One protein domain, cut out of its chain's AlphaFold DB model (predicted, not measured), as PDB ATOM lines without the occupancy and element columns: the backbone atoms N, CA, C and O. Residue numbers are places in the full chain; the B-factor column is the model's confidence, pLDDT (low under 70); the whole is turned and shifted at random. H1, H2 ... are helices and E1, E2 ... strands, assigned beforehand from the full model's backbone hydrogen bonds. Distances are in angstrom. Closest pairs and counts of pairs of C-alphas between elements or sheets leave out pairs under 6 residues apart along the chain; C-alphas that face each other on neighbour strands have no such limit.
ATOM      1  N   ALA A  27     -29.907  -3.430 -74.533       85.56
ATOM      2  CA  ALA A  27     -30.220  -2.760 -75.788       85.56
ATOM      3  C   ALA A  27     -29.119  -3.000 -76.830       85.56
ATOM      4  O   ALA A  27     -28.059  -3.554 -76.533       85.56
ATOM      5  N   ALA A  28     -29.370  -2.581 -78.069       89.31
ATOM      6  CA  ALA A  28     -28.362  -2.541 -79.118       89.31
ATOM      7  C   ALA A  28     -27.957  -1.086 -79.374       89.31
ATOM      8  O   ALA A  28     -28.814  -0.246 -79.604       89.31
ATOM      9  N   GLY A  29     -26.666  -0.774 -79.338       91.44
ATOM     10  CA  GLY A  29     -26.119   0.516 -79.747       91.44
ATOM     11  C   GLY A  29     -25.639   0.501 -81.196       91.44
ATOM     12  O   GLY A  29     -25.312  -0.554 -81.747       91.44
ATOM     13  N   ARG A  30     -25.561   1.677 -81.818       93.00
ATOM     14  CA  ARG A  30     -24.916   1.897 -83.119       93.00
ATOM     15  C   ARG A  30     -24.259   3.271 -83.150       93.00
ATOM     16  O   ARG A  30     -24.771   4.217 -82.559       93.00
ATOM     17  N   CYS A  31     -23.140   3.370 -83.858       94.44
ATOM     18  CA  CYS A  31     -22.391   4.604 -84.035       94.44
ATOM     19  C   CYS A  31     -22.386   5.062 -85.497       94.44
ATOM     20  O   CYS A  31     -22.364   4.249 -86.423       94.44
ATOM     21  N   LEU A  32     -22.354   6.377 -85.676       94.81
ATOM     22  CA  LEU A  32     -22.106   7.086 -86.919       94.81
ATOM     23  C   LEU A  32     -20.938   8.047 -86.697       94.81
ATOM     24  O   LEU A  32     -20.977   8.885 -85.802       94.81
ATOM     25  N   THR A  33     -19.935   7.963 -87.556       95.62
ATOM     26  CA  THR A  33     -18.842   8.926 -87.636       95.62
ATOM     27  C   THR A  33     -18.945   9.679 -88.953       95.62
ATOM     28  O   THR A  33     -18.932   9.075 -90.025       95.62
ATOM     29  N   VAL A  34     -19.026  11.004 -88.875       95.81
ATOM     30  CA  VAL A  34     -19.096  11.918 -90.012       95.81
ATOM     31  C   VAL A  34     -17.753  12.615 -90.180       95.81
ATOM     32  O   VAL A  34     -17.228  13.193 -89.230       95.81
ATOM     33  N   VAL A  35     -17.198  12.581 -91.390       95.50
ATOM     34  CA  VAL A  35     -15.935  13.240 -91.746       95.50
ATOM     35  C   VAL A  35     -16.194  14.288 -92.818       95.50
ATOM     36  O   VAL A  35     -16.769  13.989 -93.869       95.50
ATOM     37  N   ASP A  36     -15.770  15.518 -92.537       94.31
ATOM     38  CA  ASP A  36     -15.901  16.695 -93.407       94.31
ATOM     39  C   ASP A  36     -17.337  16.950 -93.894       94.31
ATOM     40  O   ASP A  36     -17.564  17.605 -94.908       94.31
ATOM     41  N   SER A  37     -18.332  16.464 -93.145       92.25
ATOM     42  CA  SER A  37     -19.768  16.537 -93.469       92.25
ATOM     43  C   SER A  37     -20.197  15.799 -94.747       92.25
ATOM     44  O   SER A  37     -21.336  15.963 -95.180       92.25
ATOM     45  N   VAL A  38     -19.316  14.992 -95.352       92.81
ATOM     46  CA  VAL A  38     -19.596  14.294 -96.622       92.81
ATOM     47  C   VAL A  38     -19.333  12.792 -96.584       92.81
ATOM     48  O   VAL A  38     -19.908  12.073 -97.391       92.81
ATOM     49  N   ASN A  39     -18.533  12.289 -95.642       94.00
ATOM     50  CA  ASN A  39     -18.315  10.849 -95.482       94.00
ATOM     51  C   ASN A  39     -18.948  10.361 -94.179       94.00
ATOM     52  O   ASN A  39     -18.633  10.883 -93.113       94.00
ATOM     53  N   PHE A  40     -19.799   9.348 -94.265       94.56
ATOM     54  CA  PHE A  40     -20.599   8.794 -93.178       94.56
ATOM     55  C   PHE A  40     -20.213   7.331 -92.986       94.56
ATOM     56  O   PHE A  40     -20.472   6.485 -93.839       94.56
ATOM     57  N   TYR A  41     -19.590   7.025 -91.856       94.75
ATOM     58  CA  TYR A  41     -19.164   5.678 -91.502       94.75
ATOM     59  C   TYR A  41     -20.061   5.148 -90.396       94.75
ATOM     60  O   TYR A  41     -20.112   5.717 -89.308       94.75
ATOM     61  N   HIS A  42     -20.748   4.047 -90.661       94.44
ATOM     62  CA  HIS A  42     -21.669   3.416 -89.726       94.44
ATOM     63  C   HIS A  42     -21.034   2.161 -89.117       94.44
ATOM     64  O   HIS A  42     -20.391   1.364 -89.816       94.44
ATOM     65  N   SER A  43     -21.185   1.973 -87.807       94.19
ATOM     66  CA  SER A  43     -20.784   0.736 -87.134       94.19
ATOM     67  C   SER A  43     -21.808  -0.375 -87.385       94.19
ATOM     68  O   SER A  43     -22.965  -0.115 -87.723       94.19
ATOM     69  N   ALA A  44     -21.413  -1.624 -87.148       92.19
ATOM     70  CA  ALA A  44     -22.387  -2.666 -86.848       92.19
ATOM     71  C   ALA A  44     -23.069  -2.370 -85.500       92.19
ATOM     72  O   ALA A  44     -22.521  -1.647 -84.656       92.19
ATOM     73  N   THR A  45     -24.256  -2.935 -85.291       92.06
ATOM     74  CA  THR A  45     -24.923  -2.890 -83.988       92.06
ATOM     75  C   THR A  45     -24.119  -3.670 -82.950       92.06
ATOM     76  O   THR A  45     -23.587  -4.739 -83.250       92.06
ATOM     77  N   PHE A  46     -24.063  -3.169 -81.720       91.25
ATOM     78  CA  PHE A  46     -23.348  -3.795 -80.609       91.25
ATOM     79  C   PHE A  46     -24.246  -3.904 -79.373       91.25
ATOM     80  O   PHE A  46     -25.100  -3.043 -79.180       91.25
ATOM     81  N   PRO A  47     -24.082  -4.932 -78.524       88.94
ATOM     82  CA  PRO A  47     -24.826  -5.012 -77.273       88.94
ATOM     83  C   PRO A  47     -24.421  -3.863 -76.342       88.94
ATOM     84  O   PRO A  47     -23.238  -3.526 -76.235       88.94
ATOM     85  N   TYR A  48     -25.397  -3.268 -75.667       88.44
ATOM     86  CA  TYR A  48     -25.181  -2.197 -74.707       88.44
ATOM     87  C   TYR A  48     -26.169  -2.297 -73.543       88.44
ATOM     88  O   TYR A  48     -27.377  -2.408 -73.745       88.44
ATOM     89  N   ASP A  49     -25.649  -2.232 -72.321       87.44
ATOM     90  CA  ASP A  49     -26.453  -2.198 -71.103       87.44
ATOM     91  C   ASP A  49     -26.839  -0.757 -70.777       87.44
ATOM     92  O   ASP A  49     -25.999   0.056 -70.381       87.44
ATOM     93  N   LEU A  50     -28.120  -0.434 -70.937       85.50
ATOM     94  CA  LEU A  50     -28.646   0.870 -70.565       85.50
ATOM     95  C   LEU A  50     -28.888   0.951 -69.054       85.50
ATOM     96  O   LEU A  50     -29.536   0.063 -68.484       85.50
ATOM     97  N   PRO A  51     -28.434   2.036 -68.400       84.31
ATOM     98  CA  PRO A  51     -28.854   2.352 -67.044       84.31
ATOM     99  C   PRO A  51     -30.383   2.410 -66.945       84.31
ATOM    100  O   PRO A  51     -31.056   2.908 -67.847       84.31
ATOM    101  N   ALA A  52     -30.938   1.894 -65.848       82.06
ATOM    102  CA  ALA A  52     -32.387   1.745 -65.680       82.06
ATOM    103  C   ALA A  52     -33.163   3.079 -65.639       82.06
ATOM    104  O   ALA A  52     -34.388   3.080 -65.732       82.06
ATOM    105  N   ASP A  53     -32.466   4.201 -65.464       83.44
ATOM    106  CA  ASP A  53     -33.002   5.561 -65.461       83.44
ATOM    107  C   ASP A  53     -32.986   6.232 -66.845       83.44
ATOM    108  O   ASP A  53     -33.468   7.359 -66.979       83.44
ATOM    109  N   GLN A  54     -32.461   5.562 -67.875       83.06
ATOM    110  CA  GLN A  54     -32.405   6.090 -69.237       83.06
ATOM    111  C   GLN A  54     -33.531   5.555 -70.126       83.06
ATOM    112  O   GLN A  54     -33.969   4.413 -70.001       83.06
ATOM    113  N   ASP A  55     -33.982   6.398 -71.059       83.31
ATOM    114  CA  ASP A  55     -34.988   6.022 -72.050       83.31
ATOM    115  C   ASP A  55     -34.363   5.108 -73.124       83.31
ATOM    116  O   ASP A  55     -33.459   5.548 -73.844       83.31
ATOM    117  N   PRO A  56     -34.845   3.862 -73.283       80.00
ATOM    118  CA  PRO A  56     -34.283   2.916 -74.238       80.00
ATOM    119  C   PRO A  56     -34.464   3.320 -75.707       80.00
ATOM    120  O   PRO A  56     -33.829   2.720 -76.563       80.00
ATOM    121  N   LEU A  57     -35.298   4.311 -76.030       80.75
ATOM    122  CA  LEU A  57     -35.514   4.771 -77.406       80.75
ATOM    123  C   LEU A  57     -34.666   5.990 -77.780       80.75
ATOM    124  O   LEU A  57     -34.441   6.238 -78.965       80.75
ATOM    125  N   PHE A  58     -34.211   6.766 -76.793       82.50
ATOM    126  CA  PHE A  58     -33.588   8.076 -77.031       82.50
ATOM    127  C   PHE A  58     -32.260   8.287 -76.306       82.50
ATOM    128  O   PHE A  58     -31.666   9.361 -76.432       82.50
ATOM    129  N   ALA A  59     -31.775   7.294 -75.558       88.38
ATOM    130  CA  ALA A  59     -30.492   7.392 -74.883       88.38
ATOM    131  C   ALA A  59     -29.345   7.655 -75.874       88.38
ATOM    132  O   ALA A  59     -29.172   6.957 -76.882       88.38
ATOM    133  N   SER A  60     -28.551   8.681 -75.561       91.25
ATOM    134  CA  SER A  60     -27.287   8.949 -76.242       91.25
ATOM    135  C   SER A  60     -26.188   8.077 -75.645       91.25
ATOM    136  O   SER A  60     -26.101   7.898 -74.430       91.25
ATOM    137  N   LEU A  61     -25.335   7.558 -76.523       91.44
ATOM    138  CA  LEU A  61     -24.133   6.801 -76.202       91.44
ATOM    139  C   LEU A  61     -22.861   7.565 -76.615       91.44
ATOM    140  O   LEU A  61     -21.791   6.962 -76.705       91.44
ATOM    141  N   ASP A  62     -22.959   8.868 -76.891       92.75
ATOM    142  CA  ASP A  62     -21.867   9.672 -77.463       92.75
ATOM    143  C   ASP A  62     -20.619   9.707 -76.551       92.75
ATOM    144  O   ASP A  62     -19.491   9.654 -77.036       92.75
ATOM    145  N   ASP A  63     -20.805   9.707 -75.227       90.38
ATOM    146  CA  ASP A  63     -19.706   9.793 -74.246       90.38
ATOM    147  C   ASP A  63     -19.087   8.427 -73.872       90.38
ATOM    148  O   ASP A  63     -18.151   8.326 -73.059       90.38
ATOM    149  N   THR A  64     -19.590   7.345 -74.466       91.31
ATOM    150  CA  THR A  64     -19.179   5.980 -74.124       91.31
ATOM    151  C   THR A  64     -17.790   5.628 -74.685       91.31
ATOM    152  O   THR A  64     -17.327   6.220 -75.666       91.31
ATOM    153  N   PRO A  65     -17.077   4.651 -74.090       93.69
ATOM    154  CA  PRO A  65     -15.844   4.118 -74.675       93.69
ATOM    155  C   PRO A  65     -16.035   3.583 -76.102       93.69
ATOM    156  O   PRO A  65     -15.141   3.728 -76.930       93.69
ATOM    157  N   GLN A  66     -17.212   3.032 -76.414       94.25
ATOM    158  CA  GLN A  66     -17.572   2.524 -77.736       94.25
ATOM    159  C   GLN A  66     -17.547   3.626 -78.806       94.25
ATOM    160  O   GLN A  66     -17.042   3.390 -79.903       94.25
ATOM    161  N   ALA A  67     -18.025   4.834 -78.486       94.50
ATOM    162  CA  ALA A  67     -17.970   5.970 -79.406       94.50
ATOM    163  C   ALA A  67     -16.527   6.348 -79.764       94.50
ATOM    164  O   ALA A  67     -16.176   6.490 -80.938       94.50
ATOM    165  N   ARG A  68     -15.658   6.421 -78.749       94.62
ATOM    166  CA  ARG A  68     -14.228   6.713 -78.921       94.62
ATOM    167  C   ARG A  68     -13.492   5.611 -79.687       94.62
ATOM    168  O   ARG A  68     -12.668   5.915 -80.548       94.62
ATOM    169  N   ASP A  69     -13.793   4.346 -79.399       95.38
ATOM    170  CA  ASP A  69     -13.215   3.189 -80.095       95.38
ATOM    171  C   ASP A  69     -13.615   3.172 -81.579       95.38
ATOM    172  O   ASP A  69     -12.770   2.936 -82.447       95.38
ATOM    173  N   PHE A  70     -14.874   3.500 -81.891       96.00
ATOM    174  CA  PHE A  70     -15.334   3.578 -83.273       96.00
ATOM    175  C   PHE A  70     -14.680   4.719 -84.053       96.00
ATOM    176  O   PHE A  70     -14.182   4.495 -85.158       96.00
ATOM    177  N   GLU A  71     -14.602   5.918 -83.470       95.19
ATOM    178  CA  GLU A  71     -13.903   7.037 -84.106       95.19
ATOM    179  C   GLU A  71     -12.441   6.672 -84.416       95.19
ATOM    180  O   GLU A  71     -11.954   6.883 -85.533       95.19
ATOM    181  N   ALA A  72     -11.741   6.078 -83.445       94.94
ATOM    182  CA  ALA A  72     -10.356   5.652 -83.613       94.94
ATOM    183  C   ALA A  72     -10.212   4.591 -84.716       94.94
ATOM    184  O   ALA A  72      -9.271   4.652 -85.518       94.94
ATOM    185  N   TYR A  73     -11.149   3.640 -84.796       95.44
ATOM    186  CA  TYR A  73     -11.211   2.663 -85.879       95.44
ATOM    187  C   TYR A  73     -11.354   3.343 -87.246       95.44
ATOM    188  O   TYR A  73     -10.587   3.010 -88.153       95.44
ATOM    189  N   VAL A  74     -12.273   4.305 -87.395       95.88
ATOM    190  CA  VAL A  74     -12.500   5.016 -88.664       95.88
ATOM    191  C   VAL A  74     -11.252   5.796 -89.079       95.88
ATOM    192  O   VAL A  74     -10.773   5.634 -90.204       95.88
ATOM    193  N   ARG A  75     -10.658   6.565 -88.154       94.50
ATOM    194  CA  ARG A  75      -9.412   7.313 -88.394       94.50
ATOM    195  C   ARG A  75      -8.285   6.414 -88.887       94.50
ATOM    196  O   ARG A  75      -7.635   6.726 -89.882       94.50
ATOM    197  N   ARG A  76      -8.064   5.286 -88.209       94.88
ATOM    198  CA  ARG A  76      -6.980   4.354 -88.542       94.88
ATOM    199  C   ARG A  76      -7.230   3.614 -89.854       94.88
ATOM    200  O   ARG A  76      -6.296   3.430 -90.625       94.88
ATOM    201  N   THR A  77      -8.455   3.148 -90.077       96.19
ATOM    202  CA  THR A  77      -8.774   2.229 -91.182       96.19
ATOM    203  C   THR A  77      -8.915   2.961 -92.510       96.19
ATOM    204  O   THR A  77      -8.439   2.464 -93.526       96.19
ATOM    205  N   TYR A  78      -9.518   4.151 -92.501       91.81
ATOM    206  CA  TYR A  78      -9.777   4.932 -93.714       91.81
ATOM    207  C   TYR A  78      -8.797   6.098 -93.903       91.81
ATOM    208  O   TYR A  78      -8.895   6.825 -94.886       91.81
ATOM    209  N   GLY A  79      -7.840   6.283 -92.984       90.50
ATOM    210  CA  GLY A  79      -6.791   7.300 -93.110       90.50
ATOM    211  C   GLY A  79      -7.316   8.737 -93.106       90.50
ATOM    212  O   GLY A  79      -6.704   9.619 -93.704       90.50
ATOM    213  N   VAL A  80      -8.460   8.980 -92.462       89.38
ATOM    214  CA  VAL A  80      -9.126  10.288 -92.464       89.38
ATOM    215  C   VAL A  80      -8.502  11.256 -91.451       89.38
ATOM    216  O   VAL A  80      -8.279  10.915 -90.285       89.38
ATOM    217  N   SER A  81      -8.248  12.492 -91.886       83.56
ATOM    218  CA  SER A  81      -7.634  13.563 -91.080       83.56
ATOM    219  C   SER A  81      -8.493  14.828 -90.951       83.56
ATOM    220  O   SER A  81      -8.097  15.754 -90.246       83.56
ATOM    221  N   GLY A  82      -9.663  14.855 -91.596       84.94
ATOM    222  CA  GLY A  82     -10.600  15.978 -91.592       84.94
ATOM    223  C   GLY A  82     -11.334  16.201 -90.266       84.94
ATOM    224  O   GLY A  82     -11.072  15.541 -89.251       84.94
ATOM    225  N   LYS A  83     -12.282  17.147 -90.281       93.75
ATOM    226  CA  LYS A  83     -13.162  17.403 -89.133       93.75
ATOM    227  C   LYS A  83     -14.039  16.173 -88.930       93.75
ATOM    228  O   LYS A  83     -14.774  15.791 -89.837       93.75
ATOM    229  N   ILE A  84     -13.956  15.578 -87.746       93.25
ATOM    230  CA  ILE A  84     -14.711  14.382 -87.389       93.25
ATOM    231  C   ILE A  84     -15.770  14.731 -86.352       93.25
ATOM    232  O   ILE A  84     -15.508  15.501 -85.426       93.25
ATOM    233  N   GLU A  85     -16.948  14.151 -86.505       95.69
ATOM    234  CA  GLU A  85     -18.011  14.176 -85.508       95.69
ATOM    235  C   GLU A  85     -18.541  12.750 -85.375       95.69
ATOM    236  O   GLU A  85     -18.964  12.152 -86.361       95.69
ATOM    237  N   THR A  86     -18.491  12.185 -84.172       95.25
ATOM    238  CA  THR A  86     -19.000  10.836 -83.903       95.25
ATOM    239  C   THR A  86     -20.206  10.935 -82.986       95.25
ATOM    240  O   THR A  86     -20.139  11.606 -81.960       95.25
ATOM    241  N   SER A  87     -21.296  10.260 -83.349       94.69
ATOM    242  CA  SER A  87     -22.467  10.089 -82.494       94.69
ATOM    243  C   SER A  87     -22.866   8.622 -82.416       94.69
ATOM    244  O   SER A  87     -22.875   7.917 -83.425       94.69
ATOM    245  N   CYS A  88     -23.212   8.158 -81.222       94.06
ATOM    246  CA  CYS A  88     -23.698   6.818 -80.956       94.06
ATOM    247  C   CYS A  88     -25.017   6.881 -80.195       94.06
ATOM    248  O   CYS A  88     -25.201   7.700 -79.297       94.06
ATOM    249  N   ARG A  89     -25.952   6.003 -80.547       93.06
ATOM    250  CA  ARG A  89     -27.301   5.956 -79.968       93.06
ATOM    251  C   ARG A  89     -27.784   4.520 -79.877       93.06
ATOM    252  O   ARG A  89     -27.145   3.615 -80.421       93.06
ATOM    253  N   ILE A  90     -28.920   4.322 -79.220       91.69
ATOM    254  CA  ILE A  90     -29.640   3.055 -79.320       91.69
ATOM    255  C   ILE A  90     -30.116   2.857 -80.758       91.69
ATOM    256  O   ILE A  90     -30.719   3.746 -81.355       91.69
ATOM    257  N   ALA A  91     -29.800   1.692 -81.312       88.44
ATOM    258  CA  ALA A  91     -30.275   1.251 -82.607       88.44
ATOM    259  C   ALA A  91     -31.748   0.863 -82.475       88.44
ATOM    260  O   ALA A  91     -32.095  -0.029 -81.699       88.44
ATOM    261  N   LEU A  92     -32.611   1.532 -83.234       81.56
ATOM    262  CA  LEU A  92     -34.015   1.152 -83.322       81.56
ATOM    263  C   LEU A  92     -34.184   0.081 -84.400       81.56
ATOM    264  O   LEU A  92     -33.573   0.153 -85.472       81.56
ATOM    265  N   ASP A  93     -35.055  -0.893 -84.133       66.81
ATOM    266  CA  ASP A  93     -35.475  -1.850 -85.149       66.81
ATOM    267  C   ASP A  93     -36.019  -1.071 -86.358       66.81
ATOM    268  O   ASP A  93     -36.930  -0.249 -86.225       66.81
ATOM    269  N   ASN A  94     -35.468  -1.353 -87.545       61.78
ATOM    270  CA  ASN A  94     -35.763  -0.713 -88.837       61.78
ATOM    271  C   ASN A  94     -35.042   0.608 -89.162       61.78
ATOM    272  O   ASN A  94     -35.403   1.245 -90.157       61.78
ATOM    273  N   GLU A  95     -34.007   1.029 -88.428       67.25
ATOM    274  CA  GLU A  95     -33.148   2.087 -88.972       67.25
ATOM    275  C   GLU A  95     -32.416   1.578 -90.222       67.25
ATOM    276  O   GLU A  95     -31.555   0.701 -90.135       67.25
ATOM    277  N   MET A  96     -32.745   2.141 -91.390       59.84
ATOM    278  CA  MET A  96     -32.092   1.781 -92.649       59.84
ATOM    279  C   MET A  96     -30.573   1.922 -92.526       59.84
ATOM    280  O   MET A  96     -30.051   3.002 -92.243       59.84
ATOM    281  N   GLU A  97     -29.864   0.818 -92.753       68.62
ATOM    282  CA  GLU A  97     -28.442   0.849 -93.070       68.62
ATOM    283  C   GLU A  97     -28.311   1.386 -94.497       68.62
ATOM    284  O   GLU A  97     -28.838   0.797 -95.442       68.62
ATOM    285  N   MET A  98     -27.667   2.541 -94.646       69.38
ATOM    286  CA  MET A  98     -27.397   3.134 -95.951       69.38
ATOM    287  C   MET A  98     -25.952   2.832 -96.334       69.38
ATOM    288  O   MET A  98     -25.035   3.085 -95.555       69.38
ATOM    289  N   GLU A  99     -25.754   2.297 -97.535       84.50
ATOM    290  CA  GLU A  99     -24.438   2.092 -98.133       84.50
ATOM    291  C   GLU A  99     -24.462   2.623 -99.567       84.50
ATOM    292  O   GLU A  99     -25.437   2.422-100.297       84.50
ATOM    293  N   GLY A 100     -23.386   3.300 -99.959       88.56
ATOM    294  CA  GLY A 100     -23.210   3.865-101.287       88.56
ATOM    295  C   GLY A 100     -23.204   5.388-101.303       88.56
ATOM    296  O   GLY A 100     -23.201   6.057-100.268       88.56
ATOM    297  N   ASP A 101     -23.195   5.923-102.518       92.00
ATOM    298  CA  ASP A 101     -23.036   7.350-102.760       92.00
ATOM    299  C   ASP A 101     -24.382   7.998-103.086       92.00
ATOM    300  O   ASP A 101     -25.163   7.487-103.893       92.00
ATOM    301  N   HIS A 102     -24.641   9.160-102.490       89.25
ATOM    302  CA  HIS A 102     -25.818   9.970-102.773       89.25
ATOM    303  C   HIS A 102     -25.413  11.393-103.142       89.25
ATOM    304  O   HIS A 102     -24.696  12.056-102.398       89.25
ATOM    305  N   THR A 103     -25.897  11.898-104.274       92.94
ATOM    306  CA  THR A 103     -25.599  13.264-104.722       92.94
ATOM    307  C   THR A 103     -26.800  14.179-104.501       92.94
ATOM    308  O   THR A 103     -27.887  13.915-105.013       92.94
ATOM    309  N   MET A 104     -26.586  15.297-103.801       89.12
ATOM    310  CA  MET A 104     -27.557  16.387-103.666       89.12
ATOM    311  C   MET A 104     -26.939  17.678-104.211       89.12
ATOM    312  O   MET A 104     -26.032  18.266-103.620       89.12
ATOM    313  N   GLY A 105     -27.414  18.127-105.374       93.00
ATOM    314  CA  GLY A 105     -26.799  19.249-106.084       93.00
ATOM    315  C   GLY A 105     -25.388  18.896-106.565       93.00
ATOM    316  O   GLY A 105     -25.220  17.962-107.340       93.00
ATOM    317  N   THR A 106     -24.381  19.650-106.120       93.94
ATOM    318  CA  THR A 106     -22.963  19.427-106.471       93.94
ATOM    319  C   THR A 106     -22.183  18.671-105.393       93.94
ATOM    320  O   THR A 106     -20.968  18.537-105.516       93.94
ATOM    321  N   VAL A 107     -22.844  18.236-104.316       93.75
ATOM    322  CA  VAL A 107     -22.216  17.538-103.188       93.75
ATOM    323  C   VAL A 107     -22.557  16.057-103.269       93.75
ATOM    324  O   VAL A 107     -23.729  15.701-103.404       93.75
ATOM    325  N   THR A 108     -21.538  15.208-103.166       94.25
ATOM    326  CA  THR A 108     -21.700  13.759-103.029       94.25
ATOM    327  C   THR A 108     -21.422  13.365-101.588       94.25
ATOM    328  O   THR A 108     -20.381  13.709-101.033       94.25
ATOM    329  N   PHE A 109     -22.376  12.661-100.998       93.12
ATOM    330  CA  PHE A 109     -22.280  12.046 -99.688       93.12
ATOM    331  C   PHE A 109     -21.939  10.569 -99.861       93.12
ATOM    332  O   PHE A 109     -22.555   9.887-100.678       93.12
ATOM    333  N   HIS A 110     -20.986  10.083 -99.079       93.25
ATOM    334  CA  HIS A 110     -20.503   8.709 -99.117       93.25
ATOM    335  C   HIS A 110     -20.925   7.993 -97.839       93.25
ATOM    336  O   HIS A 110     -20.494   8.385 -96.755       93.25
ATOM    337  N   HIS A 111     -21.744   6.951 -97.947       93.69
ATOM    338  CA  HIS A 111     -22.153   6.128 -96.810       93.69
ATOM    339  C   HIS A 111     -21.454   4.769 -96.840       93.69
ATOM    340  O   HIS A 111     -21.514   4.045 -97.833       93.69
ATOM    341  N   VAL A 112     -20.807   4.407 -95.731       93.06
ATOM    342  CA  VAL A 112     -20.034   3.170 -95.592       93.06
ATOM    343  C   VAL A 112     -20.495   2.391 -94.363       93.06
ATOM    344  O   VAL A 112     -20.325   2.849 -93.229       93.06
ATOM    345  N   GLN A 113     -20.997   1.171 -94.571       92.19
ATOM    346  CA  GLN A 113     -21.303   0.226 -93.493       92.19
ATOM    347  C   GLN A 113     -20.046  -0.578 -93.136       92.19
ATOM    348  O   GLN A 113     -19.660  -1.527 -93.816       92.19
ATOM    349  N   THR A 114     -19.375  -0.206 -92.046       89.94
ATOM    350  CA  THR A 114     -18.013  -0.686 -91.742       89.94
ATOM    351  C   THR A 114     -17.932  -2.127 -91.228       89.94
ATOM    352  O   THR A 114     -16.833  -2.664 -91.107       89.94
TER     353      THR A 114
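AT A GLANCE: This is residues 27 to 114 of the 121 residues of an uncharacterized protein of Lysobacter sp. TY2-98 (UniProt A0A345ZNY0). A long, strongly twisted sheet has one helix, H1, packed over one face and no named helix on the other. E1 and E4 lie near the middle; E3 and the loop of residues 51 to 64 reach one end of the long axis, the hairpin E5 and E6 the other. The printed part has 88 residues, with six named strands and one named helix; along the chain E1, E2 and E3 come before H1, and E4, E5 and E6 come after it; the sheet is branched, with E1 antiparallel to its three neighbours E2, E3 and E4, E2 parallel to E6, and E5 antiparallel to E6, and the class is mixed, helices and strands. The whole is compact, with a radius of gyration of the C-alphas of 13.6 A, yet elongated, spanning 45 by 27 by 17 A.

HOW THE PARTS SIT: E1, residues 27 to 35, has E2, residues 39 to 42, and E3, residues 46 to 50, on one side and E4, residues 84 to 90, on the other side, all antiparallel to it. E1 and E2 form a hairpin, with N 33 and O 41 2.9 A apart; N 29 and O 46 of E1 and E3 are 2.8 A apart, N 32 and O 87 of E1 and E4 2.8 A. H1, residues 65 to 78, is on the sheet at a height of 8.6 A, slantwise at 41 degrees to E1 on the local plane. It lies over E1, E4 and, only just, E2, with 3 C-alphas; the closest C-alphas of H1 and E4 are those of Ala 67 and Cys 88, 6.0 A. Every O i to N i+4 pair in H1 is within hydrogen-bond range. E6, residues 107 to 113, is parallel to E2, with N 40 and O 110 2.8 A apart, and forms a hairpin with E5, residues 100 to 104, with N 102 and O 109 2.9 A apart.

IN THESE COORDINATES: E1 begins at C-alpha 27 (-30.220, -2.760, -75.788) and is 26.7 A long, E2 10.0 A, E3 12.3 A, H1 20.0 A, E4 20.4 A, E5 13.5 A and E6 19.9 A, ending at C-alpha 113 (-21.303, 0.226, -93.493).

THE WHOLE: The C-alphas farthest apart, those of Ala 52 and Thr 106, are 45.4 A apart. The printed part has no cut; the link E3 to H1 is long, with 14 residues. Residues 93 to 98 of the model have pLDDT under 70.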